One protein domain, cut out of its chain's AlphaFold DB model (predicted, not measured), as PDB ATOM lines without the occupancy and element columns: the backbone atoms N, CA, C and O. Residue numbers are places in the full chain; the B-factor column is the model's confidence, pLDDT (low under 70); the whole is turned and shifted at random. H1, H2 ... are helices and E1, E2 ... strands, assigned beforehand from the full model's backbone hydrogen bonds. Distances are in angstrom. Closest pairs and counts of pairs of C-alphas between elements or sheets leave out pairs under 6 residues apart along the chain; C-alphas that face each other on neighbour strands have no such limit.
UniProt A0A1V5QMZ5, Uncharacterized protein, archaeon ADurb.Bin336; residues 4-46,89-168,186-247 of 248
ATOM      1  N   LYS A   4       7.005  10.447 -15.430       96.88
ATOM      2  CA  LYS A   4       8.242  10.713 -14.691       96.88
ATOM      3  C   LYS A   4       7.942  11.149 -13.271       96.88
ATOM      4  O   LYS A   4       6.964  11.850 -13.015       96.88
ATOM      5  N   ILE A   5       8.821  10.742 -12.366       98.25
ATOM      6  CA  ILE A   5       8.679  10.959 -10.932       98.25
ATOM      7  C   ILE A   5       9.747  11.949 -10.487       98.25
ATOM      8  O   ILE A   5      10.939  11.660 -10.562       98.25
ATOM      9  N   ILE A   6       9.323  13.126 -10.045       98.25
ATOM     10  CA  ILE A   6      10.187  14.273  -9.769       98.25
ATOM     11  C   ILE A   6      10.177  14.585  -8.279       98.25
ATOM     12  O   ILE A   6       9.124  14.807  -7.683       98.25
ATOM     13  N   LYS A   7      11.359  14.679  -7.674       97.75
ATOM     14  CA  LYS A   7      11.524  15.285  -6.357       97.75
ATOM     15  C   LYS A   7      11.897  16.752  -6.522       97.75
ATOM     16  O   LYS A   7      12.998  17.044  -6.974       97.75
ATOM     17  N   PHE A   8      11.026  17.660  -6.090       96.44
ATOM     18  CA  PHE A   8      11.402  19.055  -5.844       96.44
ATOM     19  C   PHE A   8      12.030  19.197  -4.455       96.44
ATOM     20  O   PHE A   8      11.601  18.540  -3.498       96.44
ATOM     21  N   CYS A   9      13.077  20.011  -4.348       95.38
ATOM     22  CA  CYS A   9      13.823  20.210  -3.111       95.38
ATOM     23  C   CYS A   9      14.626  21.521  -3.120       95.38
ATOM     24  O   CYS A   9      14.686  22.240  -4.120       95.38
ATOM     25  N   LYS A  10      15.272  21.817  -1.988       95.06
ATOM     26  CA  LYS A  10      16.374  22.785  -1.927       95.06
ATOM     27  C   LYS A  10      17.608  22.201  -2.619       95.06
ATOM     28  O   LYS A  10      17.776  20.979  -2.650       95.06
ATOM     29  N   ASP A  11      18.472  23.044  -3.169       95.69
ATOM     30  CA  ASP A  11      19.659  22.604  -3.902       95.69
ATOM     31  C   ASP A  11      20.632  21.821  -3.013       95.69
ATOM     32  O   ASP A  11      21.112  20.772  -3.438       95.69
ATOM     33  N   GLU A  12      20.804  22.212  -1.742       95.19
ATOM     34  CA  GLU A  12      21.603  21.446  -0.772       95.19
ATOM     35  C   GLU A  12      21.044  20.043  -0.459       95.19
ATOM     36  O   GLU A  12      21.741  19.193   0.098       95.19
ATOM     37  N   HIS A  13      19.785  19.775  -0.811       95.50
ATOM     38  CA  HIS A  13      19.125  18.479  -0.635       95.50
ATOM     39  C   HIS A  13      19.029  17.679  -1.943       95.50
ATOM     40  O   HIS A  13      18.475  16.577  -1.954       95.50
ATOM     41  N   ASN A  14      19.559  18.204  -3.051       97.12
ATOM     42  CA  ASN A  14      19.547  17.515  -4.333       97.12
ATOM     43  C   ASN A  14      20.643  16.442  -4.370       97.12
ATOM     44  O   ASN A  14      21.829  16.745  -4.518       97.12
ATOM     45  N   ILE A  15      20.239  15.176  -4.268       96.50
ATOM     46  CA  ILE A  15      21.171  14.046  -4.189       96.50
ATOM     47  C   ILE A  15      21.940  13.792  -5.489       96.50
ATOM     48  O   ILE A  15      22.999  13.176  -5.438       96.50
ATOM     49  N   CYS A  16      21.452  14.278  -6.635       95.69
ATOM     50  CA  CYS A  16      22.144  14.192  -7.925       95.69
ATOM     51  C   CYS A  16      23.225  15.270  -8.095       95.69
ATOM     52  O   CYS A  16      23.984  15.236  -9.062       95.69
ATOM     53  N   LYS A  17      23.301  16.224  -7.160       94.00
ATOM     54  CA  LYS A  17      24.320  17.272  -7.112       94.00
ATOM     55  C   LYS A  17      25.186  17.087  -5.863       94.00
ATOM     56  O   LYS A  17      26.072  16.235  -5.839       94.00
ATOM     57  N   SER A  18      24.919  17.867  -4.819       90.00
ATOM     58  CA  SER A  18      25.708  17.946  -3.588       90.00
ATOM     59  C   SER A  18      25.083  17.198  -2.408       90.00
ATOM     60  O   SER A  18      25.800  16.848  -1.472       90.00
ATOM     61  N   GLY A  19      23.779  16.912  -2.449       93.62
ATOM     62  CA  GLY A  19      23.054  16.263  -1.362       93.62
ATOM     63  C   GLY A  19      23.620  14.880  -1.034       93.62
ATOM     64  O   GLY A  19      23.813  14.035  -1.915       93.62
ATOM     65  N   THR A  20      23.882  14.642   0.248       94.69
ATOM     66  CA  THR A  20      24.405  13.365   0.761       94.69
ATOM     67  C   THR A  20      23.333  12.507   1.415       94.69
ATOM     68  O   THR A  20      23.548  11.316   1.601       94.69
ATOM     69  N   THR A  21      22.164  13.073   1.724       95.25
ATOM     70  CA  THR A  21      21.092  12.357   2.422       95.25
ATOM     71  C   THR A  21      19.737  12.538   1.761       95.25
ATOM     72  O   THR A  21      19.418  13.625   1.280       95.25
ATOM     73  N   VAL A  22      18.902  11.503   1.839       95.00
ATOM     74  CA  VAL A  22      17.456  11.603   1.617       95.00
ATOM     75  C   VAL A  22      16.765  11.706   2.972       95.00
ATOM     76  O   VAL A  22      17.100  10.975   3.903       95.00
ATOM     77  N   GLN A  23      15.792  12.610   3.077       94.69
ATOM     78  CA  GLN A  23      14.953  12.758   4.260       94.69
ATOM     79  C   GLN A  23      13.563  12.162   4.002       94.69
ATOM     80  O   GLN A  23      12.888  12.547   3.046       94.69
ATOM     81  N   LEU A  24      13.142  11.253   4.875       95.50
ATOM     82  CA  LEU A  24      11.799  10.685   4.947       95.50
ATOM     83  C   LEU A  24      11.059  11.317   6.129       95.50
ATOM     84  O   LEU A  24      11.655  11.501   7.192       95.50
ATOM     85  N   GLY A  25       9.778  11.629   5.960       94.38
ATOM     86  CA  GLY A  25       8.924  12.120   7.045       94.38
ATOM     87  C   GLY A  25       8.003  11.030   7.576       94.38
ATOM     88  O   GLY A  25       7.563  10.170   6.816       94.38
ATOM     89  N   THR A  26       7.689  11.051   8.868       94.00
ATOM     90  CA  THR A  26       6.593  10.230   9.404       94.00
ATOM     91  C   THR A  26       5.244  10.806   8.985       94.00
ATOM     92  O   THR A  26       5.144  11.961   8.573       94.00
ATOM     93  N   LEU A  27       4.168  10.039   9.156       91.94
ATOM     94  CA  LEU A  27       2.809  10.578   9.027       91.94
ATOM     95  C   LEU A  27       2.597  11.815   9.907       91.94
ATOM     96  O   LEU A  27       2.052  12.809   9.438       91.94
ATOM     97  N   GLN A  28       3.104  11.788  11.142       91.44
ATOM     98  CA  GLN A  28       3.025  12.916  12.066       91.44
ATOM     99  C   GLN A  28       3.704  14.170  11.496       91.44
ATOM    100  O   GLN A  28       3.121  15.250  11.548       91.44
ATOM    101  N   TYR A  29       4.875  14.031  10.864       91.62
ATOM    102  CA  TYR A  29       5.553  15.150  10.202       91.62
ATOM    103  C   TYR A  29       4.646  15.849   9.181       91.62
ATOM    104  O   TYR A  29       4.500  17.071   9.215       91.62
ATOM    105  N   TYR A  30       3.986  15.075   8.316       90.06
ATOM    106  CA  TYR A  30       3.074  15.600   7.294       90.06
ATOM    107  C   TYR A  30       1.748  16.129   7.862       90.06
ATOM    108  O   TYR A  30       1.093  16.935   7.202       90.06
ATOM    109  N   GLN A  31       1.373  15.722   9.080       90.38
ATOM    110  CA  GLN A  31       0.203  16.244   9.787       90.38
ATOM    111  C   GLN A  31       0.466  17.566  10.502       90.38
ATOM    112  O   GLN A  31      -0.495  18.297  10.721       90.38
ATOM    113  N   THR A  32       1.700  17.866  10.930       87.56
ATOM    114  CA  THR A  32       1.951  19.005  11.841       87.56
ATOM    115  C   THR A  32       3.098  19.927  11.465       87.56
ATOM    116  O   THR A  32       3.024  21.107  11.786       87.56
ATOM    117  N   ASN A  33       4.141  19.426  10.806       82.25
ATOM    118  CA  ASN A  33       5.431  20.117  10.703       82.25
ATOM    119  C   ASN A  33       5.774  20.575   9.274       82.25
ATOM    120  O   ASN A  33       6.895  21.019   9.030       82.25
ATOM    121  N   ILE A  34       4.839  20.444   8.330       82.00
ATOM    122  CA  ILE A  34       5.029  20.819   6.924       82.00
ATOM    123  C   ILE A  34       4.212  22.064   6.551       82.00
ATOM    124  O   ILE A  34       3.235  22.403   7.219       82.00
ATOM    125  N   ASP A  35       4.631  22.725   5.469       82.50
ATOM    126  CA  ASP A  35       3.952  23.863   4.844       82.50
ATOM    127  C   ASP A  35       2.428  23.608   4.717       82.50
ATOM    128  O   ASP A  35       2.042  22.545   4.214       82.50
ATOM    129  N   PRO A  36       1.551  24.544   5.136       83.25
ATOM    130  CA  PRO A  36       0.092  24.430   4.992       83.25
ATOM    131  C   PRO A  36      -0.405  24.127   3.566       83.25
ATOM    132  O   PRO A  36      -1.497  23.578   3.393       83.25
ATOM    133  N   ASN A  37       0.398  24.443   2.545       82.50
ATOM    134  CA  ASN A  37       0.129  24.151   1.135       82.50
ATOM    135  C   ASN A  37       0.413  22.685   0.753       82.50
ATOM    136  O   ASN A  37       0.116  22.247  -0.360       82.50
ATOM    137  N   ILE A  38       0.971  21.903   1.680       83.38
ATOM    138  CA  ILE A  38       1.270  20.474   1.519       83.38
ATOM    139  C   ILE A  38       0.620  19.641   2.634       83.38
ATOM    140  O   ILE A  38       0.267  18.485   2.393       83.38
ATOM    141  N   LYS A  39       0.461  20.204   3.834       87.56
ATOM    142  CA  LYS A  39      -0.021  19.538   5.050       87.56
ATOM    143  C   LYS A  39      -1.429  18.963   4.901       87.56
ATOM    144  O   LYS A  39      -2.361  19.682   4.571       87.56
ATOM    145  N   ASP A  40      -1.604  17.688   5.239       87.50
ATOM    146  CA  ASP A  40      -2.927  17.079   5.434       87.50
ATOM    147  C   ASP A  40      -3.062  16.646   6.900       87.50
ATOM    148  O   ASP A  40      -2.385  15.732   7.364       87.50
ATOM    149  N   SER A  41      -3.949  17.288   7.659       89.12
ATOM    150  CA  SER A  41      -4.182  16.952   9.073       89.12
ATOM    151  C   SER A  41      -4.774  15.546   9.277       89.12
ATOM    152  O   SER A  41      -4.672  14.967  10.368       89.12
ATOM    153  N   TYR A  42      -5.341  14.960   8.218       90.50
ATOM    154  CA  TYR A  42      -5.873  13.600   8.175       90.50
ATOM    155  C   TYR A  42      -4.927  12.612   7.487       90.50
ATOM    156  O   TYR A  42      -5.354  11.533   7.065       90.50
ATOM    157  N   GLU A  43      -3.648  12.951   7.333       91.25
ATOM    158  CA  GLU A  43      -2.658  12.049   6.746       91.25
ATOM    159  C   GLU A  43      -2.635  10.700   7.487       91.25
ATOM    160  O   GLU A  43      -2.577  10.669   8.714       91.25
ATOM    161  N   GLY A  44      -2.729   9.572   6.780       92.81
ATOM    162  CA  GLY A  44      -2.744   8.247   7.420       92.81
ATOM    163  C   GLY A  44      -4.025   7.880   8.181       92.81
ATOM    164  O   GLY A  44      -4.034   6.848   8.856       92.81
ATOM    165  N   LYS A  45      -5.099   8.678   8.085       94.12
ATOM    166  CA  LYS A  45      -6.379   8.449   8.779       94.12
ATOM    167  C   LYS A  45      -7.518   8.196   7.791       94.12
ATOM    168  O   LYS A  45      -7.661   8.912   6.805       94.12
ATOM    169  N   LEU A  46      -8.365   7.216   8.094       93.25
ATOM    170  CA  LEU A  46      -9.650   6.966   7.436       93.25
ATOM    171  C   LEU A  46     -10.727   6.727   8.491       93.25
ATOM    172  O   LEU A  46     -10.465   6.128   9.536       93.25
ATOM    173  N   ILE A  89      -2.864   4.651  10.524       89.25
ATOM    174  CA  ILE A  89      -1.488   4.154  10.454       89.25
ATOM    175  C   ILE A  89      -0.607   5.143  11.210       89.25
ATOM    176  O   ILE A  89      -0.771   6.353  11.070       89.25
ATOM    177  N   LYS A  90       0.328   4.646  12.023       85.19
ATOM    178  CA  LYS A  90       1.243   5.503  12.809       85.19
ATOM    179  C   LYS A  90       2.707   5.297  12.458       85.19
ATOM    180  O   LYS A  90       3.524   6.194  12.635       85.19
ATOM    181  N   ASN A  91       3.043   4.124  11.948       89.19
ATOM    182  CA  ASN A  91       4.407   3.648  11.768       89.19
ATOM    183  C   ASN A  91       4.865   3.661  10.302       89.19
ATOM    184  O   ASN A  91       5.587   2.761   9.869       89.19
ATOM    185  N   ALA A  92       4.450   4.673   9.542       94.25
ATOM    186  CA  ALA A  92       4.873   4.832   8.161       94.25
ATOM    187  C   ALA A  92       5.898   5.956   8.006       94.25
ATOM    188  O   ALA A  92       5.747   7.041   8.574       94.25
ATOM    189  N   LEU A  93       6.909   5.691   7.183       95.75
ATOM    190  CA  LEU A  93       7.822   6.687   6.635       95.75
ATOM    191  C   LEU A  93       7.412   6.979   5.199       95.75
ATOM    192  O   LEU A  93       7.120   6.053   4.447       95.75
ATOM    193  N   ILE A  94       7.404   8.250   4.820       96.50
ATOM    194  CA  ILE A  94       6.954   8.721   3.514       96.50
ATOM    195  C   ILE A  94       8.054   9.552   2.862       96.50
ATOM    196  O   ILE A  94       8.690  10.405   3.487       96.50
ATOM    197  N   PHE A  95       8.232   9.318   1.567       97.31
ATOM    198  CA  PHE A  95       8.976  10.175   0.665       97.31
ATOM    199  C   PHE A  95       8.039  10.713  -0.418       97.31
ATOM    200  O   PHE A  95       7.689   9.997  -1.360       97.31
ATOM    201  N   CYS A  96       7.622  11.972  -0.272       95.44
ATOM    202  CA  CYS A  96       6.766  12.631  -1.258       95.44
ATOM    203  C   CYS A  96       7.569  13.172  -2.440       95.44
ATOM    204  O   CYS A  96       8.590  13.848  -2.267       95.44
ATOM    205  N   VAL A  97       7.045  12.918  -3.628       97.31
ATOM    206  CA  VAL A  97       7.505  13.367  -4.942       97.31
ATOM    207  C   VAL A  97       6.271  13.757  -5.767       97.31
ATOM    208  O   VAL A  97       5.142  13.649  -5.289       97.31
ATOM    209  N   SER A  98       6.471  14.209  -6.996       97.19
ATOM    210  CA  SER A  98       5.396  14.572  -7.917       97.19
ATOM    211  C   SER A  98       5.484  13.751  -9.199       97.19
ATOM    212  O   SER A  98       6.574  13.465  -9.695       97.19
ATOM    213  N   GLU A  99       4.335  13.374  -9.742       97.12
ATOM    214  CA  GLU A  99       4.194  12.651 -11.002       97.12
ATOM    215  C   GLU A  99       3.837  13.617 -12.140       97.12
ATOM    216  O   GLU A  99       2.906  14.417 -12.043       97.12
ATOM    217  N   PHE A 100       4.574  13.520 -13.244       96.81
ATOM    218  CA  PHE A 100       4.351  14.307 -14.455       96.81
ATOM    219  C   PHE A 100       4.299  13.406 -15.681       96.81
ATOM    220  O   PHE A 100       4.868  12.310 -15.694       96.81
ATOM    221  N   ASP A 101       3.652  13.885 -16.734       96.19
ATOM    222  CA  ASP A 101       3.770  13.282 -18.051       96.19
ATOM    223  C   ASP A 101       5.189  13.474 -18.587       96.19
ATOM    224  O   ASP A 101       5.846  14.499 -18.371       96.19
ATOM    225  N   GLU A 102       5.684  12.467 -19.304       94.88
ATOM    226  CA  GLU A 102       7.049  12.470 -19.831       94.88
ATOM    227  C   GLU A 102       7.340  13.712 -20.693       94.88
ATOM    228  O   GLU A 102       8.412  14.305 -20.565       94.88
ATOM    229  N   SER A 103       6.346  14.172 -21.462       94.69
ATOM    230  CA  SER A 103       6.421  15.331 -22.361       94.69
ATOM    231  C   SER A 103       6.508  16.695 -21.674       94.69
ATOM    232  O   SER A 103       6.831  17.678 -22.336       94.69
ATOM    233  N   GLU A 104       6.184  16.804 -20.385       94.75
ATOM    234  CA  GLU A 104       6.187  18.103 -19.699       94.75
ATOM    235  C   GLU A 104       7.618  18.631 -19.518       94.75
ATOM    236  O   GLU A 104       8.560  17.864 -19.360       94.75
ATOM    237  N   VAL A 105       7.843  19.941 -19.499       95.06
ATOM    238  CA  VAL A 105       9.178  20.476 -19.179       95.06
ATOM    239  C   VAL A 105       9.246  20.730 -17.681       95.06
ATOM    240  O   VAL A 105       8.440  21.487 -17.149       95.06
ATOM    241  N   ILE A 106      10.197  20.094 -16.993       96.50
ATOM    242  CA  ILE A 106      10.360  20.263 -15.544       96.50
ATOM    243  C   ILE A 106      11.324  21.407 -15.266       96.50
ATOM    244  O   ILE A 106      12.448  21.421 -15.766       96.50
ATOM    245  N   THR A 107      10.875  22.362 -14.456       95.75
ATOM    246  CA  THR A 107      11.644  23.542 -14.054       95.75
ATOM    247  C   THR A 107      11.567  23.733 -12.543       95.75
ATOM    248  O   THR A 107      10.649  23.243 -11.885       95.75
ATOM    249  N   ALA A 108      12.517  24.479 -11.974       93.56
ATOM    250  CA  ALA A 108      12.481  24.828 -10.554       93.56
ATOM    251  C   ALA A 108      11.247  25.676 -10.189       93.56
ATOM    252  O   ALA A 108      10.745  25.573  -9.074       93.56
ATOM    253  N   ASP A 109      10.721  26.469 -11.128       94.25
ATOM    254  CA  ASP A 109       9.542  27.305 -10.884       94.25
ATOM    255  C   ASP A 109       8.264  26.482 -10.683       94.25
ATOM    256  O   ASP A 109       7.405  26.901  -9.913       94.25
ATOM    257  N   LEU A 110       8.158  25.283 -11.275       93.88
ATOM    258  CA  LEU A 110       7.087  24.340 -10.924       93.88
ATOM    259  C   LEU A 110       7.177  23.921  -9.450       93.88
ATOM    260  O   LEU A 110       6.163  23.856  -8.764       93.88
ATOM    261  N   GLY A 111       8.390  23.696  -8.940       91.88
ATOM    262  CA  GLY A 111       8.612  23.400  -7.525       91.88
ATOM    263  C   GLY A 111       8.158  24.543  -6.617       91.88
ATOM    264  O   GLY A 111       7.489  24.292  -5.615       91.88
ATOM    265  N   LYS A 112       8.436  25.794  -7.004       92.50
ATOM    266  CA  LYS A 112       8.019  26.993  -6.253       92.50
ATOM    267  C   LYS A 112       6.507  27.168  -6.153       92.50
ATOM    268  O   LYS A 112       6.043  27.787  -5.202       92.50
ATOM    269  N   GLN A 113       5.746  26.627  -7.107       89.25
ATOM    270  CA  GLN A 113       4.280  26.607  -7.037       89.25
ATOM    271  C   GLN A 113       3.765  25.667  -5.936       89.25
ATOM    272  O   GLN A 113       2.665  25.874  -5.438       89.25
ATOM    273  N   ILE A 114       4.554  24.654  -5.556       87.25
ATOM    274  CA  ILE A 114       4.234  23.712  -4.474       87.25
ATOM    275  C   ILE A 114       4.741  24.254  -3.132       87.25
ATOM    276  O   ILE A 114       4.015  24.253  -2.142       87.25
ATOM    277  N   SER A 115       5.996  24.708  -3.089       87.75
ATOM    278  CA  SER A 115       6.581  25.387  -1.932       87.75
ATOM    279  C   SER A 115       7.653  26.364  -2.387       87.75
ATOM    280  O   SER A 115       8.558  25.996  -3.138       87.75
ATOM    281  N   SER A 116       7.583  27.600  -1.894       90.25
ATOM    282  CA  SER A 116       8.478  28.700  -2.279       90.25
ATOM    283  C   SER A 116       9.960  28.414  -2.011       90.25
ATOM    284  O   SER A 116      10.827  29.012  -2.649       90.25
ATOM    285  N   GLU A 117      10.257  27.487  -1.102       91.06
ATOM    286  CA  GLU A 117      11.615  27.078  -0.760       91.06
ATOM    287  C   GLU A 117      12.281  26.180  -1.815       91.06
ATOM    288  O   GLU A 117      13.503  26.014  -1.806       91.06
ATOM    289  N   TYR A 118      11.509  25.560  -2.710       93.69
ATOM    290  CA  TYR A 118      12.058  24.642  -3.702       93.69
ATOM    291  C   TYR A 118      12.738  25.398  -4.843       93.69
ATOM    292  O   TYR A 118      12.119  26.156  -5.585       93.69
ATOM    293  N   ASN A 119      14.037  25.156  -5.011       96.38
ATOM    294  CA  ASN A 119      14.871  25.788  -6.036       96.38
ATOM    295  C   ASN A 119      15.652  24.772  -6.889       96.38
ATOM    296  O   ASN A 119      16.412  25.160  -7.774       96.38
ATOM    297  N   SER A 120      15.452  23.477  -6.646       97.38
ATOM    298  CA  SER A 120      16.131  22.377  -7.319       97.38
ATOM    299  C   SER A 120      15.192  21.183  -7.477       97.38
ATOM    300  O   SER A 120      14.143  21.097  -6.829       97.38
ATOM    301  N   PHE A 121      15.550  20.256  -8.360       97.69
ATOM    302  CA  PHE A 121      14.823  19.005  -8.529       97.69
ATOM    303  C   PHE A 121      15.711  17.901  -9.097       97.69
ATOM    304  O   PHE A 121      16.767  18.174  -9.672       97.69
ATOM    305  N   TYR A 122      15.263  16.659  -8.946       97.94
ATOM    306  CA  TYR A 122      15.819  15.494  -9.628       97.94
ATOM    307  C   TYR A 122      14.716  14.490  -9.957       97.94
ATOM    308  O   TYR A 122      13.654  14.469  -9.327       97.94
ATOM    309  N   GLU A 123      14.960  13.659 -10.958       98.00
ATOM    310  CA  GLU A 123      14.055  12.601 -11.390       98.00
ATOM    311  C   GLU A 123      14.450  11.260 -10.768       98.00
ATOM    312  O   GLU A 123      15.632  10.953 -10.644       98.00
ATOM    313  N   ILE A 124      13.467  10.434 -10.416       98.50
ATOM    314  CA  ILE A 124      13.650   9.033 -10.028       98.50
ATOM    315  C   ILE A 124      13.278   8.170 -11.233       98.50
ATOM    316  O   ILE A 124      12.102   8.033 -11.570       98.50
ATOM    317  N   LYS A 125      14.292   7.602 -11.891       97.31
ATOM    318  CA  LYS A 125      14.155   6.821 -13.130       97.31
ATOM    319  C   LYS A 125      13.742   5.375 -12.877       97.31
ATOM    320  O   LYS A 125      12.992   4.808 -13.663       97.31
ATOM    321  N   ASP A 126      14.228   4.792 -11.788       97.94
ATOM    322  CA  ASP A 126      13.917   3.420 -11.395       97.94
ATOM    323  C   ASP A 126      13.174   3.423 -10.056       97.94
ATOM    324  O   ASP A 126      13.771   3.443  -8.979       97.94
ATOM    325  N   ILE A 127      11.842   3.427 -10.140       97.88
ATOM    326  CA  ILE A 127      10.943   3.471  -8.979       97.88
ATOM    327  C   ILE A 127      11.169   2.253  -8.075       97.88
ATOM    328  O   ILE A 127      11.244   2.399  -6.856       97.88
ATOM    329  N   GLN A 128      11.278   1.053  -8.650       97.88
ATOM    330  CA  GLN A 128      11.399  -0.177  -7.863       97.88
ATOM    331  C   GLN A 128      12.790  -0.307  -7.245       97.88
ATOM    332  O   GLN A 128      12.902  -0.666  -6.069       97.88
ATOM    333  N   GLY A 129      13.837   0.047  -7.992       98.25
ATOM    334  CA  GLY A 129      15.205   0.116  -7.489       98.25
ATOM    335  C   GLY A 129      15.346   1.119  -6.347       98.25
ATOM    336  O   GLY A 129      15.876   0.768  -5.291       98.25
ATOM    337  N   PHE A 130      14.785   2.323  -6.499       98.44
ATOM    338  CA  PHE A 130      14.771   3.336  -5.441       98.44
ATOM    339  C   PHE A 130      13.994   2.860  -4.203       98.44
ATOM    340  O   PHE A 130      14.534   2.894  -3.097       98.44
ATOM    341  N   LEU A 131      12.761   2.357  -4.375       98.31
ATOM    342  CA  LEU A 131      11.916   1.851  -3.280       98.31
ATOM    343  C   LEU A 131      12.627   0.750  -2.477       98.31
ATOM    344  O   LEU A 131      12.625   0.774  -1.242       98.31
ATOM    345  N   SER A 132      13.242  -0.195  -3.191       97.75
ATOM    346  CA  SER A 132      13.940  -1.341  -2.608       97.75
ATOM    347  C   SER A 132      15.227  -0.922  -1.903       97.75
ATOM    348  O   SER A 132      15.485  -1.371  -0.787       97.75
ATOM    349  N   GLN A 133      16.020  -0.034  -2.512       97.94
ATOM    350  CA  GLN A 133      17.272   0.430  -1.916       97.94
ATOM    351  C   GLN A 133      17.019   1.254  -0.654       97.94
ATOM    352  O   GLN A 133      17.703   1.039   0.341       97.94
ATOM    353  N   VAL A 134      16.021   2.144  -0.651       97.50
ATOM    354  CA  VAL A 134      15.630   2.844   0.579       97.50
ATOM    355  C   VAL A 134      15.179   1.837   1.632       97.50
ATOM    356  O   VAL A 134      15.677   1.889   2.748       97.50
ATOM    357  N   GLY A 135      14.322   0.870   1.286       95.94
ATOM    358  CA  GLY A 135      13.896  -0.176   2.224       95.94
ATOM    359  C   GLY A 135      15.072  -0.936   2.850       95.94
ATOM    360  O   GLY A 135      15.079  -1.167   4.056       95.94
ATOM    361  N   LYS A 136      16.101  -1.254   2.056       95.19
ATOM    362  CA  LYS A 136      17.344  -1.871   2.535       95.19
ATOM    363  C   LYS A 136      18.115  -0.960   3.498       95.19
ATOM    364  O   LYS A 136      18.468  -1.413   4.580       95.19
ATOM    365  N   LEU A 137      18.323   0.308   3.141       94.38
ATOM    366  CA  LEU A 137      19.018   1.283   3.993       94.38
ATOM    367  C   LEU A 137      18.277   1.516   5.318       94.38
ATOM    368  O   LEU A 137      18.902   1.674   6.365       94.38
ATOM    369  N   LEU A 138      16.940   1.514   5.287       92.38
ATOM    370  CA  LEU A 138      16.125   1.556   6.498       92.38
ATOM    371  C   LEU A 138      16.318   0.282   7.327       92.38
ATOM    372  O   LEU A 138      16.469   0.355   8.536       92.38
ATOM    373  N   LEU A 139      16.362  -0.901   6.723       90.75
ATOM    374  CA  LEU A 139      16.602  -2.115   7.501       90.75
ATOM    375  C   LEU A 139      17.983  -2.088   8.179       90.75
ATOM    376  O   LEU A 139      18.071  -2.354   9.375       90.75
ATOM    377  N   GLU A 140      19.027  -1.703   7.442       89.44
ATOM    378  CA  GLU A 140      20.405  -1.583   7.940       89.44
ATOM    379  C   GLU A 140      20.503  -0.586   9.104       89.44
ATOM    380  O   GLU A 140      20.954  -0.949  10.190       89.44
ATOM    381  N   MET A 141      19.978   0.634   8.930       86.25
ATOM    382  CA  MET A 141      20.011   1.656   9.983       86.25
ATOM    383  C   MET A 141      19.254   1.216  11.252       86.25
ATOM    384  O   MET A 141      19.596   1.639  12.358       86.25
ATOM    385  N   TRP A 142      18.205   0.398  11.129       82.69
ATOM    386  CA  TRP A 142      17.425  -0.053  12.288       82.69
ATOM    387  C   TRP A 142      18.058  -1.238  13.006       82.69
ATOM    388  O   TRP A 142      18.031  -1.272  14.236       82.69
ATOM    389  N   VAL A 143      18.650  -2.170  12.260       81.06
ATOM    390  CA  VAL A 143      19.459  -3.271  12.799       81.06
ATOM    391  C   VAL A 143      20.563  -2.721  13.705       81.06
ATOM    392  O   VAL A 143      20.713  -3.171  14.840       81.06
ATOM    393  N   GLU A 144      21.263  -1.675  13.268       78.00
ATOM    394  CA  GLU A 144      22.321  -1.039  14.062       78.00
ATOM    395  C   GLU A 144      21.809  -0.395  15.361       78.00
ATOM    396  O   GLU A 144      22.492  -0.440  16.383       78.00
ATOM    397  N   LYS A 145      20.608   0.199  15.348       75.88
ATOM    398  CA  LYS A 145      20.076   0.980  16.482       75.88
ATOM    399  C   LYS A 145      19.387   0.155  17.562       75.88
ATOM    400  O   LYS A 145      19.356   0.588  18.712       75.88
ATOM    401  N   VAL A 146      18.748  -0.959  17.207       70.44
ATOM    402  CA  VAL A 146      17.821  -1.656  18.119       70.44
ATOM    403  C   VAL A 146      18.486  -2.831  18.850       70.44
ATOM    404  O   VAL A 146      17.917  -3.317  19.820       70.44
ATOM    405  N   HIS A 147      19.696  -3.257  18.458       59.47
ATOM    406  CA  HIS A 147      20.460  -4.385  19.037       59.47
ATOM    407  C   HIS A 147      19.712  -5.738  19.134       59.47
ATOM    408  O   HIS A 147      20.295  -6.728  19.567       59.47
ATOM    409  N   ASP A 148      18.459  -5.808  18.685       61.88
ATOM    410  CA  ASP A 148      17.629  -7.006  18.594       61.88
ATOM    411  C   ASP A 148      17.314  -7.239  17.108       61.88
ATOM    412  O   ASP A 148      16.335  -6.738  16.554       61.88
ATOM    413  N   ASN A 149      18.240  -7.926  16.431       55.97
ATOM    414  CA  ASN A 149      18.220  -8.178  14.984       55.97
ATOM    415  C   ASN A 149      17.093  -9.100  14.529       55.97
ATOM    416  O   ASN A 149      16.865  -9.268  13.327       55.97
ATOM    417  N   GLU A 150      16.406  -9.754  15.454       61.16
ATOM    418  CA  GLU A 150      15.511 -10.826  15.083       61.16
ATOM    419  C   GLU A 150      14.156 -10.252  14.684       61.16
ATOM    420  O   GLU A 150      13.255 -10.075  15.496       61.16
ATOM    421  N   GLY A 151      14.041  -9.973  13.384       76.19
ATOM    422  CA  GLY A 151      12.800 -10.063  12.621       76.19
ATOM    423  C   GLY A 151      12.053  -8.766  12.334       76.19
ATOM    424  O   GLY A 151      10.845  -8.827  12.109       76.19
ATOM    425  N   ILE A 152      12.735  -7.618  12.253       85.88
ATOM    426  CA  ILE A 152      12.127  -6.436  11.622       85.88
ATOM    427  C   ILE A 152      11.841  -6.740  10.145       85.88
ATOM    428  O   ILE A 152      12.717  -7.182   9.400       85.88
ATOM    429  N   LYS A 153      10.609  -6.477   9.710       89.81
ATOM    430  CA  LYS A 153      10.179  -6.558   8.310       89.81
ATOM    431  C   LYS A 153       9.758  -5.179   7.833       89.81
ATOM    432  O   LYS A 153       8.987  -4.502   8.507       89.81
ATOM    433  N   ILE A 154      10.231  -4.787   6.656       92.50
ATOM    434  CA  ILE A 154       9.865  -3.519   6.025       92.50
ATOM    435  C   ILE A 154       9.059  -3.821   4.771       92.50
ATOM    436  O   ILE A 154       9.522  -4.539   3.885       92.50
ATOM    437  N   PHE A 155       7.864  -3.251   4.689       95.31
ATOM    438  CA  PHE A 155       7.025  -3.307   3.499       95.31
ATOM    439  C   PHE A 155       7.044  -1.944   2.833       95.31
ATOM    440  O   PHE A 155       6.713  -0.945   3.469       95.31
ATOM    441  N   GLY A 156       7.439  -1.914   1.564       96.88
ATOM    442  CA  GLY A 156       7.470  -0.708   0.748       96.88
ATOM    443  C   GLY A 156       6.331  -0.686  -0.267       96.88
ATOM    444  O   GLY A 156       6.022  -1.711  -0.875       96.88
ATOM    445  N   ARG A 157       5.744   0.488  -0.505       97.75
ATOM    446  CA  ARG A 157       4.843   0.745  -1.637       97.75
ATOM    447  C   ARG A 157       5.196   2.072  -2.289       97.75
ATOM    448  O   ARG A 157       5.453   3.050  -1.590       97.75
ATOM    449  N   ALA A 158       5.152   2.100  -3.616       98.19
ATOM    450  CA  ALA A 158       5.223   3.312  -4.420       98.19
ATOM    451  C   ALA A 158       3.916   3.490  -5.210       98.19
ATOM    452  O   ALA A 158       3.336   2.497  -5.656       98.19
ATOM    453  N   GLY A 159       3.443   4.722  -5.378       97.62
ATOM    454  CA  GLY A 159       2.237   4.991  -6.159       97.62
ATOM    455  C   GLY A 159       1.742   6.431  -6.094       97.62
ATOM    456  O   GLY A 159       2.138   7.210  -5.223       97.62
ATOM    457  N   SER A 160       0.845   6.768  -7.017       97.31
ATOM    458  CA  SER A 160       0.156   8.057  -7.038       97.31
ATOM    459  C   SER A 160      -0.833   8.157  -5.877       97.31
ATOM    460  O   SER A 160      -1.449   7.169  -5.465       97.31
ATOM    461  N   VAL A 161      -0.982   9.363  -5.342       97.06
ATOM    462  CA  VAL A 161      -1.952   9.670  -4.293       97.06
ATOM    463  C   VAL A 161      -3.329   9.874  -4.921       97.06
ATOM    464  O   VAL A 161      -3.495  10.642  -5.865       97.06
ATOM    465  N   GLY A 162      -4.328   9.182  -4.383       96.38
ATOM    466  CA  GLY A 162      -5.731   9.427  -4.682       96.38
ATOM    467  C   GLY A 162      -6.257  10.613  -3.879       96.38
ATOM    468  O   GLY A 162      -5.980  10.741  -2.686       96.38
ATOM    469  N   TYR A 163      -7.054  11.461  -4.523       95.81
ATOM    470  CA  TYR A 163      -7.624  12.646  -3.892       95.81
ATOM    471  C   TYR A 163      -9.129  12.498  -3.693       95.81
ATOM    472  O   TYR A 163      -9.872  12.241  -4.643       95.81
ATOM    473  N   VAL A 164      -9.581  12.690  -2.459       95.44
ATOM    474  CA  VAL A 164     -10.981  12.530  -2.049       95.44
ATOM    475  C   VAL A 164     -11.517  13.814  -1.426       95.44
ATOM    476  O   VAL A 164     -10.761  14.601  -0.863       95.44
ATOM    477  N   ASP A 165     -12.822  14.050  -1.536       94.25
ATOM    478  CA  ASP A 165     -13.458  15.193  -0.868       94.25
ATOM    479  C   ASP A 165     -13.475  14.995   0.653       94.25
ATOM    480  O   ASP A 165     -13.232  15.931   1.409       94.25
ATOM    481  N   GLU A 166     -13.669  13.748   1.089       94.06
ATOM    482  CA  GLU A 166     -13.704  13.352   2.490       94.06
ATOM    483  C   GLU A 166     -12.971  12.020   2.689       94.06
ATOM    484  O   GLU A 166     -13.044  11.114   1.857       94.06
ATOM    485  N   LYS A 167     -12.288  11.872   3.831       92.88
ATOM    486  CA  LYS A 167     -11.737  10.583   4.298       92.88
ATOM    487  C   LYS A 167     -12.722   9.811   5.183       92.88
ATOM    488  O   LYS A 167     -12.330   8.882   5.892       92.88
ATOM    489  N   GLU A 168     -13.992  10.208   5.143       94.94
ATOM    490  CA  GLU A 168     -15.112   9.537   5.792       94.94
ATOM    491  C   GLU A 168     -15.911   8.752   4.744       94.94
ATOM    492  O   GLU A 168     -16.308   9.297   3.718       94.94
ATOM    493  N   MET A 186      -3.404  -2.109   3.525       88.81
ATOM    494  CA  MET A 186      -2.844  -1.411   4.697       88.81
ATOM    495  C   MET A 186      -2.218  -0.045   4.364       88.81
ATOM    496  O   MET A 186      -2.072   0.799   5.241       88.81
ATOM    497  N   PHE A 187      -1.865   0.189   3.098       92.75
ATOM    498  CA  PHE A 187      -1.294   1.451   2.644       92.75
ATOM    499  C   PHE A 187      -2.351   2.486   2.263       92.75
ATOM    500  O   PHE A 187      -2.007   3.652   2.124       92.75
ATOM    501  N   ASP A 188      -3.620   2.117   2.089       93.12
ATOM    502  CA  ASP A 188      -4.631   3.044   1.565       93.12
ATOM    503  C   ASP A 188      -4.751   4.354   2.367       93.12
ATOM    504  O   ASP A 188      -4.812   5.405   1.730       93.12
ATOM    505  N   PRO A 189      -4.682   4.367   3.718       93.50
ATOM    506  CA  PRO A 189      -4.664   5.622   4.475       93.50
ATOM    507  C   PRO A 189      -3.486   6.552   4.132       93.50
ATOM    508  O   PRO A 189      -3.586   7.759   4.338       93.50
ATOM    509  N   ILE A 190      -2.381   6.005   3.613       95.12
ATOM    510  CA  ILE A 190      -1.170   6.729   3.190       95.12
ATOM    511  C   ILE A 190      -1.259   7.177   1.726       95.12
ATOM    512  O   ILE A 190      -0.521   8.060   1.316       95.12
ATOM    513  N   PHE A 191      -2.123   6.588   0.902       96.31
ATOM    514  CA  PHE A 191      -2.258   6.954  -0.519       96.31
ATOM    515  C   PHE A 191      -3.583   7.649  -0.823       96.31
ATOM    516  O   PHE A 191      -3.944   7.801  -1.985       96.31
ATOM    517  N   LEU A 192      -4.297   8.096   0.209       95.00
ATOM    518  CA  LEU A 192      -5.478   8.938   0.088       95.00
ATOM    519  C   LEU A 192      -5.227  10.265   0.792       95.00
ATOM    520  O   LEU A 192      -4.843  10.285   1.960       95.00
ATOM    521  N   LYS A 193      -5.499  11.366   0.098       94.06
ATOM    522  CA  LYS A 193      -5.373  12.741   0.591       94.06
ATOM    523  C   LYS A 193      -6.661  13.507   0.322       94.06
ATOM    524  O   LYS A 193      -7.385  13.186  -0.621       94.06
ATOM    525  N   LEU A 194      -6.972  14.502   1.146       93.88
ATOM    526  CA  LEU A 194      -8.066  15.416   0.812       93.88
ATOM    527  C   LEU A 194      -7.749  16.168  -0.491       93.88
ATOM    528  O   LEU A 194      -6.586  16.378  -0.824       93.88
ATOM    529  N   LYS A 195      -8.765  16.579  -1.254       94.88
ATOM    530  CA  LYS A 195      -8.556  17.437  -2.435       94.88
ATOM    531  C   LYS A 195      -8.135  18.853  -2.048       94.88
ATOM    532  O   LYS A 195      -7.367  19.469  -2.771       94.88
ATOM    533  N   LYS A 196      -8.625  19.366  -0.918       92.88
ATOM    534  CA  LYS A 196      -8.373  20.738  -0.458       92.88
ATOM    535  C   LYS A 196      -7.708  20.754   0.910       92.88
ATOM    536  O   LYS A 196      -7.996  19.887   1.738       92.88
ATOM    537  N   SER A 197      -6.861  21.752   1.149       89.19
ATOM    538  CA  SER A 197      -6.295  21.979   2.480       89.19
ATOM    539  C   SER A 197      -7.376  22.436   3.456       89.19
ATOM    540  O   SER A 197      -8.250  23.235   3.122       89.19
ATOM    541  N   GLN A 198      -7.310  21.894   4.671       88.12
ATOM    542  CA  GLN A 198      -8.142  22.324   5.798       88.12
ATOM    543  C   GLN A 198      -7.559  23.561   6.492       88.12
ATOM    544  O   GLN A 198      -8.285  24.282   7.167       88.12
ATOM    545  N   ASP A 199      -6.259  23.800   6.318       85.31
ATOM    546  CA  ASP A 199      -5.560  24.946   6.897       85.31
ATOM    547  C   ASP A 199      -5.559  26.156   5.943       85.31
ATOM    548  O   ASP A 199      -5.473  27.295   6.393       85.31
ATOM    549  N   ASN A 200      -5.655  25.918   4.627       86.88
ATOM    550  CA  ASN A 200      -5.691  26.957   3.597       86.88
ATOM    551  C   ASN A 200      -6.659  26.591   2.453       86.88
ATOM    552  O   ASN A 200      -6.288  25.897   1.510       86.88
ATOM    553  N   PHE A 201      -7.900  27.078   2.509       87.81
ATOM    554  CA  PHE A 201      -8.964  26.677   1.575       87.81
ATOM    555  C   PHE A 201      -8.703  26.994   0.091       87.81
ATOM    556  O   PHE A 201      -9.356  26.398  -0.771       87.81
ATOM    557  N   ASP A 202      -7.747  27.876  -0.215       89.12
ATOM    558  CA  ASP A 202      -7.347  28.207  -1.589       89.12
ATOM    559  C   ASP A 202      -6.419  27.149  -2.213       89.12
ATOM    560  O   ASP A 202      -6.200  27.127  -3.429       89.12
ATOM    561  N   VAL A 203      -5.882  26.241  -1.394       88.75
ATOM    562  CA  VAL A 203      -4.973  25.186  -1.837       88.75
ATOM    563  C   VAL A 203      -5.760  23.966  -2.286       88.75
ATOM    564  O   VAL A 203      -6.449  23.303  -1.507       88.75
ATOM    565  N   ASP A 204      -5.573  23.630  -3.557       91.75
ATOM    566  CA  ASP A 204      -6.032  22.392  -4.172       91.75
ATOM    567  C   ASP A 204      -4.853  21.420  -4.309       91.75
ATOM    568  O   ASP A 204      -3.986  21.581  -5.174       91.75
ATOM    569  N   PHE A 205      -4.829  20.397  -3.457       91.44
ATOM    570  CA  PHE A 205      -3.768  19.396  -3.427       91.44
ATOM    571  C   PHE A 205      -3.711  18.540  -4.689       91.44
ATOM    572  O   PHE A 205      -2.656  17.959  -4.953       91.44
ATOM    573  N   THR A 206      -4.781  18.468  -5.491       92.12
ATOM    574  CA  THR A 206      -4.757  17.702  -6.750       92.12
ATOM    575  C   THR A 206      -3.719  18.256  -7.726       92.12
ATOM    576  O   THR A 206      -3.133  17.510  -8.511       92.12
ATOM    577  N   LYS A 207      -3.408  19.556  -7.618       90.44
ATOM    578  CA  LYS A 207      -2.391  20.236  -8.430       90.44
ATOM    579  C   LYS A 207      -0.965  19.810  -8.086       90.44
ATOM    580  O   LYS A 207      -0.096  19.914  -8.946       90.44
ATOM    581  N   ASN A 208      -0.727  19.279  -6.883       89.69
ATOM    582  CA  ASN A 208       0.602  18.823  -6.459       89.69
ATOM    583  C   ASN A 208       1.027  17.520  -7.157       89.69
ATOM    584  O   ASN A 208       2.214  17.181  -7.132       89.69
ATOM    585  N   ARG A 209       0.063  16.803  -7.764       93.81
ATOM    586  CA  ARG A 209       0.262  15.538  -8.495       93.81
ATOM    587  C   ARG A 209       1.117  14.559  -7.697       93.81
ATOM    588  O   ARG A 209       2.130  14.052  -8.163       93.81
ATOM    589  N   GLU A 210       0.756  14.392  -6.436       95.88
ATOM    590  CA  GLU A 210       1.609  13.759  -5.451       95.88
ATOM    591  C   GLU A 210       1.765  12.266  -5.750       95.88
ATOM    592  O   GLU A 210       0.798  11.532  -5.957       95.88
ATOM    593  N   PHE A 211       3.011  11.815  -5.741       97.62
ATOM    594  CA  PHE A 211       3.390  10.415  -5.778       97.62
ATOM    595  C   PHE A 211       4.206  10.129  -4.523       97.62
ATOM    596  O   PHE A 211       4.981  10.964  -4.047       97.62
ATOM    597  N   ARG A 212       4.004   8.960  -3.928       97.69
ATOM    598  CA  ARG A 212       4.636   8.602  -2.661       97.69
ATOM    599  C   ARG A 212       5.403   7.317  -2.795       97.69
ATOM    600  O   ARG A 212       4.927   6.356  -3.391       97.69
ATOM    601  N   PHE A 213       6.548   7.296  -2.136       98.50
ATOM    602  CA  PHE A 213       7.126   6.070  -1.621       98.50
ATOM    603  C   PHE A 213       6.816   6.017  -0.133       98.50
ATOM    604  O   PHE A 213       6.920   7.029   0.560       98.50
ATOM    605  N   SER A 214       6.410   4.855   0.354       97.75
ATOM    606  CA  SER A 214       6.088   4.660   1.760       97.75
ATOM    607  C   SER A 214       6.634   3.336   2.256       97.75
ATOM    608  O   SER A 214       6.641   2.356   1.510       97.75
ATOM    609  N   TRP A 215       7.060   3.314   3.515       96.94
ATOM    610  CA  TRP A 215       7.566   2.125   4.185       96.94
ATOM    611  C   TRP A 215       6.890   1.967   5.538       96.94
ATOM    612  O   TRP A 215       6.878   2.906   6.332       96.94
ATOM    613  N   ILE A 216       6.350   0.777   5.795       94.69
ATOM    614  CA  ILE A 216       5.774   0.385   7.083       94.69
ATOM    615  C   ILE A 216       6.651  -0.712   7.680       94.69
ATOM    616  O   ILE A 216       7.032  -1.662   6.990       94.69
ATOM    617  N   LEU A 217       6.976  -0.564   8.963       91.06
ATOM    618  CA  LEU A 217       7.875  -1.457   9.685       91.06
ATOM    619  C   LEU A 217       7.082  -2.340  10.652       91.06
ATOM    620  O   LEU A 217       6.268  -1.837  11.426       91.06
ATOM    621  N   PHE A 218       7.371  -3.636  10.658       89.25
ATOM    622  CA  PHE A 218       6.804  -4.606  11.593       89.25
ATOM    623  C   PHE A 218       7.903  -5.314  12.365       89.25
ATOM    624  O   PHE A 218       9.001  -5.504  11.846       89.25
ATOM    625  N   ASP A 219       7.594  -5.728  13.587       85.69
ATOM    626  CA  ASP A 219       8.450  -6.618  14.365       85.69
ATOM    627  C   ASP A 219       8.341  -8.087  13.902       85.69
ATOM    628  O   ASP A 219       7.562  -8.437  13.004       85.69
ATOM    629  N   LYS A 220       9.097  -8.976  14.561       84.44
ATOM    630  CA  LYS A 220       9.095 -10.421  14.270       84.44
ATOM    631  C   LYS A 220       7.743 -11.100  14.437       84.44
ATOM    632  O   LYS A 220       7.517 -12.160  13.857       84.44
ATOM    633  N   PHE A 221       6.845 -10.493  15.206       87.50
ATOM    634  CA  PHE A 221       5.501 -10.989  15.471       87.50
ATOM    635  C   PHE A 221       4.463 -10.398  14.511       87.50
ATOM    636  O   PHE A 221       3.273 -10.684  14.651       87.50
ATOM    637  N   GLY A 222       4.890  -9.580  13.542       85.06
ATOM    638  CA  GLY A 222       3.999  -8.908  12.604       85.06
ATOM    639  C   GLY A 222       3.208  -7.763  13.237       85.06
ATOM    640  O   GLY A 222       2.176  -7.379  12.691       85.06
ATOM    641  N   LYS A 223       3.646  -7.222  14.380       86.00
ATOM    642  CA  LYS A 223       3.053  -6.018  14.974       86.00
ATOM    643  C   LYS A 223       3.726  -4.773  14.423       86.00
ATOM    644  O   LYS A 223       4.934  -4.764  14.194       86.00
ATOM    645  N   GLU A 224       2.940  -3.716  14.235       85.38
ATOM    646  CA  GLU A 224       3.444  -2.410  13.819       85.38
ATOM    647  C   GLU A 224       4.526  -1.907  14.782       85.38
ATOM    648  O   GLU A 224       4.322  -1.805  15.995       85.38
ATOM    649  N   PHE A 225       5.695  -1.595  14.231       83.25
ATOM    650  CA  PHE A 225       6.825  -1.101  14.999       83.25
ATOM    651  C   PHE A 225       6.596   0.355  15.432       83.25
ATOM    652  O   PHE A 225       6.222   1.202  14.626       83.25
ATOM    653  N   ASN A 226       6.867   0.692  16.694       80.44
ATOM    654  CA  ASN A 226       6.694   2.063  17.179       80.44
ATOM    655  C   ASN A 226       7.871   2.967  16.756       80.44
ATOM    656  O   ASN A 226       8.952   2.903  17.346       80.44
ATOM    657  N   LEU A 227       7.640   3.842  15.770       82.12
ATOM    658  CA  LEU A 227       8.640   4.786  15.252       82.12
ATOM    659  C   LEU A 227       9.099   5.838  16.278       82.12
ATOM    660  O   LEU A 227      10.251   6.272  16.214       82.12
ATOM    661  N   ASN A 228       8.266   6.204  17.258       73.81
ATOM    662  CA  ASN A 228       8.565   7.290  18.209       73.81
ATOM    663  C   ASN A 228       9.805   7.018  19.065       73.81
ATOM    664  O   ASN A 228      10.385   7.940  19.627       73.81
ATOM    665  N   LYS A 229      10.226   5.756  19.176       66.50
ATOM    666  CA  LYS A 229      11.444   5.396  19.907       66.50
ATOM    667  C   LYS A 229      12.732   5.791  19.177       66.50
ATOM    668  O   LYS A 229      13.789   5.753  19.792       66.50
ATOM    669  N   LEU A 230      12.668   6.100  17.879       66.06
ATOM    670  CA  LEU A 230      13.849   6.120  17.004       66.06
ATOM    671  C   LEU A 230      13.903   7.295  16.027       66.06
ATOM    672  O   LEU A 230      14.963   7.564  15.455       66.06
ATOM    673  N   VAL A 231      12.778   7.968  15.803       79.12
ATOM    674  CA  VAL A 231      12.689   9.103  14.891       79.12
ATOM    675  C   VAL A 231      12.920  10.397  15.669       79.12
ATOM    676  O   VAL A 231      12.227  10.679  16.643       79.12
ATOM    677  N   GLN A 232      13.895  11.194  15.235       73.94
ATOM    678  CA  GLN A 232      14.136  12.525  15.788       73.94
ATOM    679  C   GLN A 232      13.313  13.545  15.004       73.94
ATOM    680  O   GLN A 232      13.447  13.637  13.785       73.94
ATOM    681  N   ASN A 233      12.484  14.326  15.699       79.88
ATOM    682  CA  ASN A 233      11.658  15.381  15.097       79.88
ATOM    683  C   ASN A 233      10.794  14.888  13.925       79.88
ATOM    684  O   ASN A 233      10.667  15.585  12.921       79.88
ATOM    685  N   ASP A 234      10.257  13.668  14.020       88.81
ATOM    686  CA  ASP A 234       9.409  13.066  12.984       88.81
ATOM    687  C   ASP A 234      10.086  12.870  11.609       88.81
ATOM    688  O   ASP A 234       9.421  12.626  10.600       88.81
ATOM    689  N   LEU A 235      11.422  12.922  11.560       91.12
ATOM    690  CA  LEU A 235      12.217  12.796  10.344       91.12
ATOM    691  C   LEU A 235      13.270  11.690  10.451       91.12
ATOM    692  O   LEU A 235      13.942  11.511  11.468       91.12
ATOM    693  N   VAL A 236      13.468  10.981   9.343       92.69
ATOM    694  CA  VAL A 236      14.552  10.012   9.162       92.69
ATOM    695  C   VAL A 236      15.442  10.482   8.026       92.69
ATOM    696  O   VAL A 236      14.955  10.777   6.940       92.69
ATOM    697  N   ARG A 237      16.755  10.512   8.254       93.50
ATOM    698  CA  ARG A 237      17.749  10.782   7.212       93.50
ATOM    699  C   ARG A 237      18.540   9.517   6.928       93.50
ATOM    700  O   ARG A 237      19.029   8.889   7.861       93.50
ATOM    701  N   ILE A 238      18.653   9.174   5.652       93.81
ATOM    702  CA  ILE A 238      19.446   8.046   5.161       93.81
ATOM    703  C   ILE A 238      20.517   8.553   4.207       93.81
ATOM    704  O   ILE A 238      20.285   9.524   3.482       93.81
ATOM    705  N   ASP A 239      21.670   7.891   4.196       94.69
ATOM    706  CA  ASP A 239      22.715   8.164   3.215       94.69
ATOM    707  C   ASP A 239      22.202   7.890   1.792       94.69
ATOM    708  O   ASP A 239      21.587   6.860   1.510       94.69
ATOM    709  N   ALA A 240      22.428   8.843   0.892       93.50
ATOM    710  CA  ALA A 240      21.895   8.825  -0.462       93.50
ATOM    711  C   ALA A 240      22.905   8.363  -1.517       93.50
ATOM    712  O   ALA A 240      22.545   8.293  -2.694       93.50
ATOM    713  N   SER A 241      24.150   8.044  -1.144       94.00
ATOM    714  CA  SER A 241      25.214   7.718  -2.106       94.00
ATOM    715  C   SER A 241      24.808   6.569  -3.035       94.00
ATOM    716  O   SER A 241      24.927   6.669  -4.257       94.00
ATOM    717  N   SER A 242      24.212   5.521  -2.461       95.56
ATOM    718  CA  SER A 242      23.716   4.348  -3.185       95.56
ATOM    719  C   SER A 242      22.410   4.582  -3.957       95.56
ATOM    720  O   SER A 242      22.068   3.770  -4.820       95.56
ATOM    721  N   LEU A 243      21.694   5.680  -3.681       97.06
ATOM    722  CA  LEU A 243      20.429   6.037  -4.333       97.06
ATOM    723  C   LEU A 243      20.639   6.791  -5.650       97.06
ATOM    724  O   LEU A 243      19.803   6.685  -6.543       97.06
ATOM    725  N   ARG A 244      21.770   7.495  -5.805       96.19
ATOM    726  CA  ARG A 244      22.068   8.339  -6.981       96.19
ATOM    727  C   ARG A 244      21.931   7.606  -8.312       96.19
ATOM    728  O   ARG A 244      21.472   8.191  -9.280       96.19
ATOM    729  N   LYS A 245      22.276   6.317  -8.357       96.88
ATOM    730  CA  LYS A 245      22.181   5.494  -9.576       96.88
ATOM    731  C   LYS A 245      20.749   5.296 -10.090       96.88
ATOM    732  O   LYS A 245      20.577   4.909 -11.240       96.88
ATOM    733  N   PHE A 246      19.739   5.534  -9.253       97.81
ATOM    734  CA  PHE A 246      18.324   5.456  -9.626       97.81
ATOM    735  C   PHE A 246      17.740   6.822  -9.997       97.81
ATOM    736  O   PHE A 246      16.554   6.913 -10.325       97.81
ATOM    737  N   CYS A 247      18.548   7.880  -9.924       96.94
ATOM    738  CA  CYS A 247      18.115   9.257 -10.083       96.94
ATOM    739  C   CYS A 247      18.905   9.981 -11.179       96.94
ATOM    740  O   CYS A 247      19.990   9.550 -11.574       96.94
TER     741      CYS A 247
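AT A GLANCE: This is residues 4 to 46, 89 to 168 and 186 to 247 of the 248 residues of an uncharacterized protein of archaeon ADurb.Bin336 (UniProt A0A1V5QMZ5). A strongly twisted, branched sheet of seven strands, E1, E2, E3, E4, E5, E8 and E9, curls round one long helix, H3. The short helix H1 is on the opposite face, H2 crosses over E1, and E5 runs on into E6, which pairs with E7 as a small two-stranded sheet near the short H4. Along the chain, the 185 printed residues have four named helices and nine named strands: first E1, E2, H1, E3, H2, E4 and H3, then E5, E6, E7, H4, E8 and E9; the large sheet's neighbour pairs, E1 and E3, E1 and E4, E2 and E3, E2 and E9, E3 and E8, and E5 and E8, are antiparallel, while E6 and E7 are parallel. The class is mixed, helices and strands, with 92 of the 185 residues, under half, in named elements. The whole is compact, with a radius of gyration of the C-alphas of 16.2 A and spans of 46 by 41 by 26 A.

IN THESE COORDINATES: In the large sheet, E3 is residues 92 to 101, 27.6 A long, E8 residues 210 to 218, 25.6 A, and E5 residues 153 to 160, 23.4 A. E1 is residues 4 to 9, with C-alpha 4 at (8.242, 10.713, -14.691); E2 is 21 to 26, E4 120 to 124, and E9 235 to 239, with C-alpha 239 at (22.715, 8.164, 3.215). H3, residues 127 to 146, is 28.4 A long and begins at C-alpha 127, (10.943, 3.471, -8.979). H1 is residues 27 to 32, H2 108 to 114, H4 205 to 208, E6 162 to 164 and E7 192 to 194.

HOW THE PARTS SIT: E3 has E1 and E2 on one side, with N 6 and O 98 at 2.8 A and N 94 and O 25 at 2.8 A, and E8 on the other side, with N 95 and O 213 at 2.8 A. The edge strands E4, E5 and E9 neighbour E1, N 7 to O 122 2.8 A; E8, N 157 to O 214 2.9 A; and E2, N 24 to O 236 2.8 A. H3 is on this sheet; its closest C-alphas to E5 are Gly 135 and Ile 154, 6.5 A. H1, on the opposite face to H3, has a height over the sheet of 8.4 A. H2, 7.4 A over the sheet, is only just over E1, with 3 C-alphas falling on it, and runs across it at 84 degrees on the local plane. E5 runs on into E6 at 71 degrees; E6 and E7 are parallel, N 193 to O 162 2.9 A. H4 only grazes the large sheet with residues 207 to 208; its closest C-alphas to E6 are Thr 206 and Tyr 163, 6.5 A. In H1 and H3 every O i to N i+4 pair is within hydrogen-bond range, in H2 2 of 3, and H4 is too short for one.

THE WHOLE: The farthest C-alphas, Glu 150 and Asp 202, are 48.2 A apart. Residues 47 to 88 and 169 to 185 are not printed; the C-alpha gaps are 9.1 A from 46 to 89 and 16.5 A from 168 to 186. The links E1 to E2 and E8 to E9 are long. Mean pLDDT of the printed part is 91.2, with residues 147 to 150 and 229 to 230 under 70.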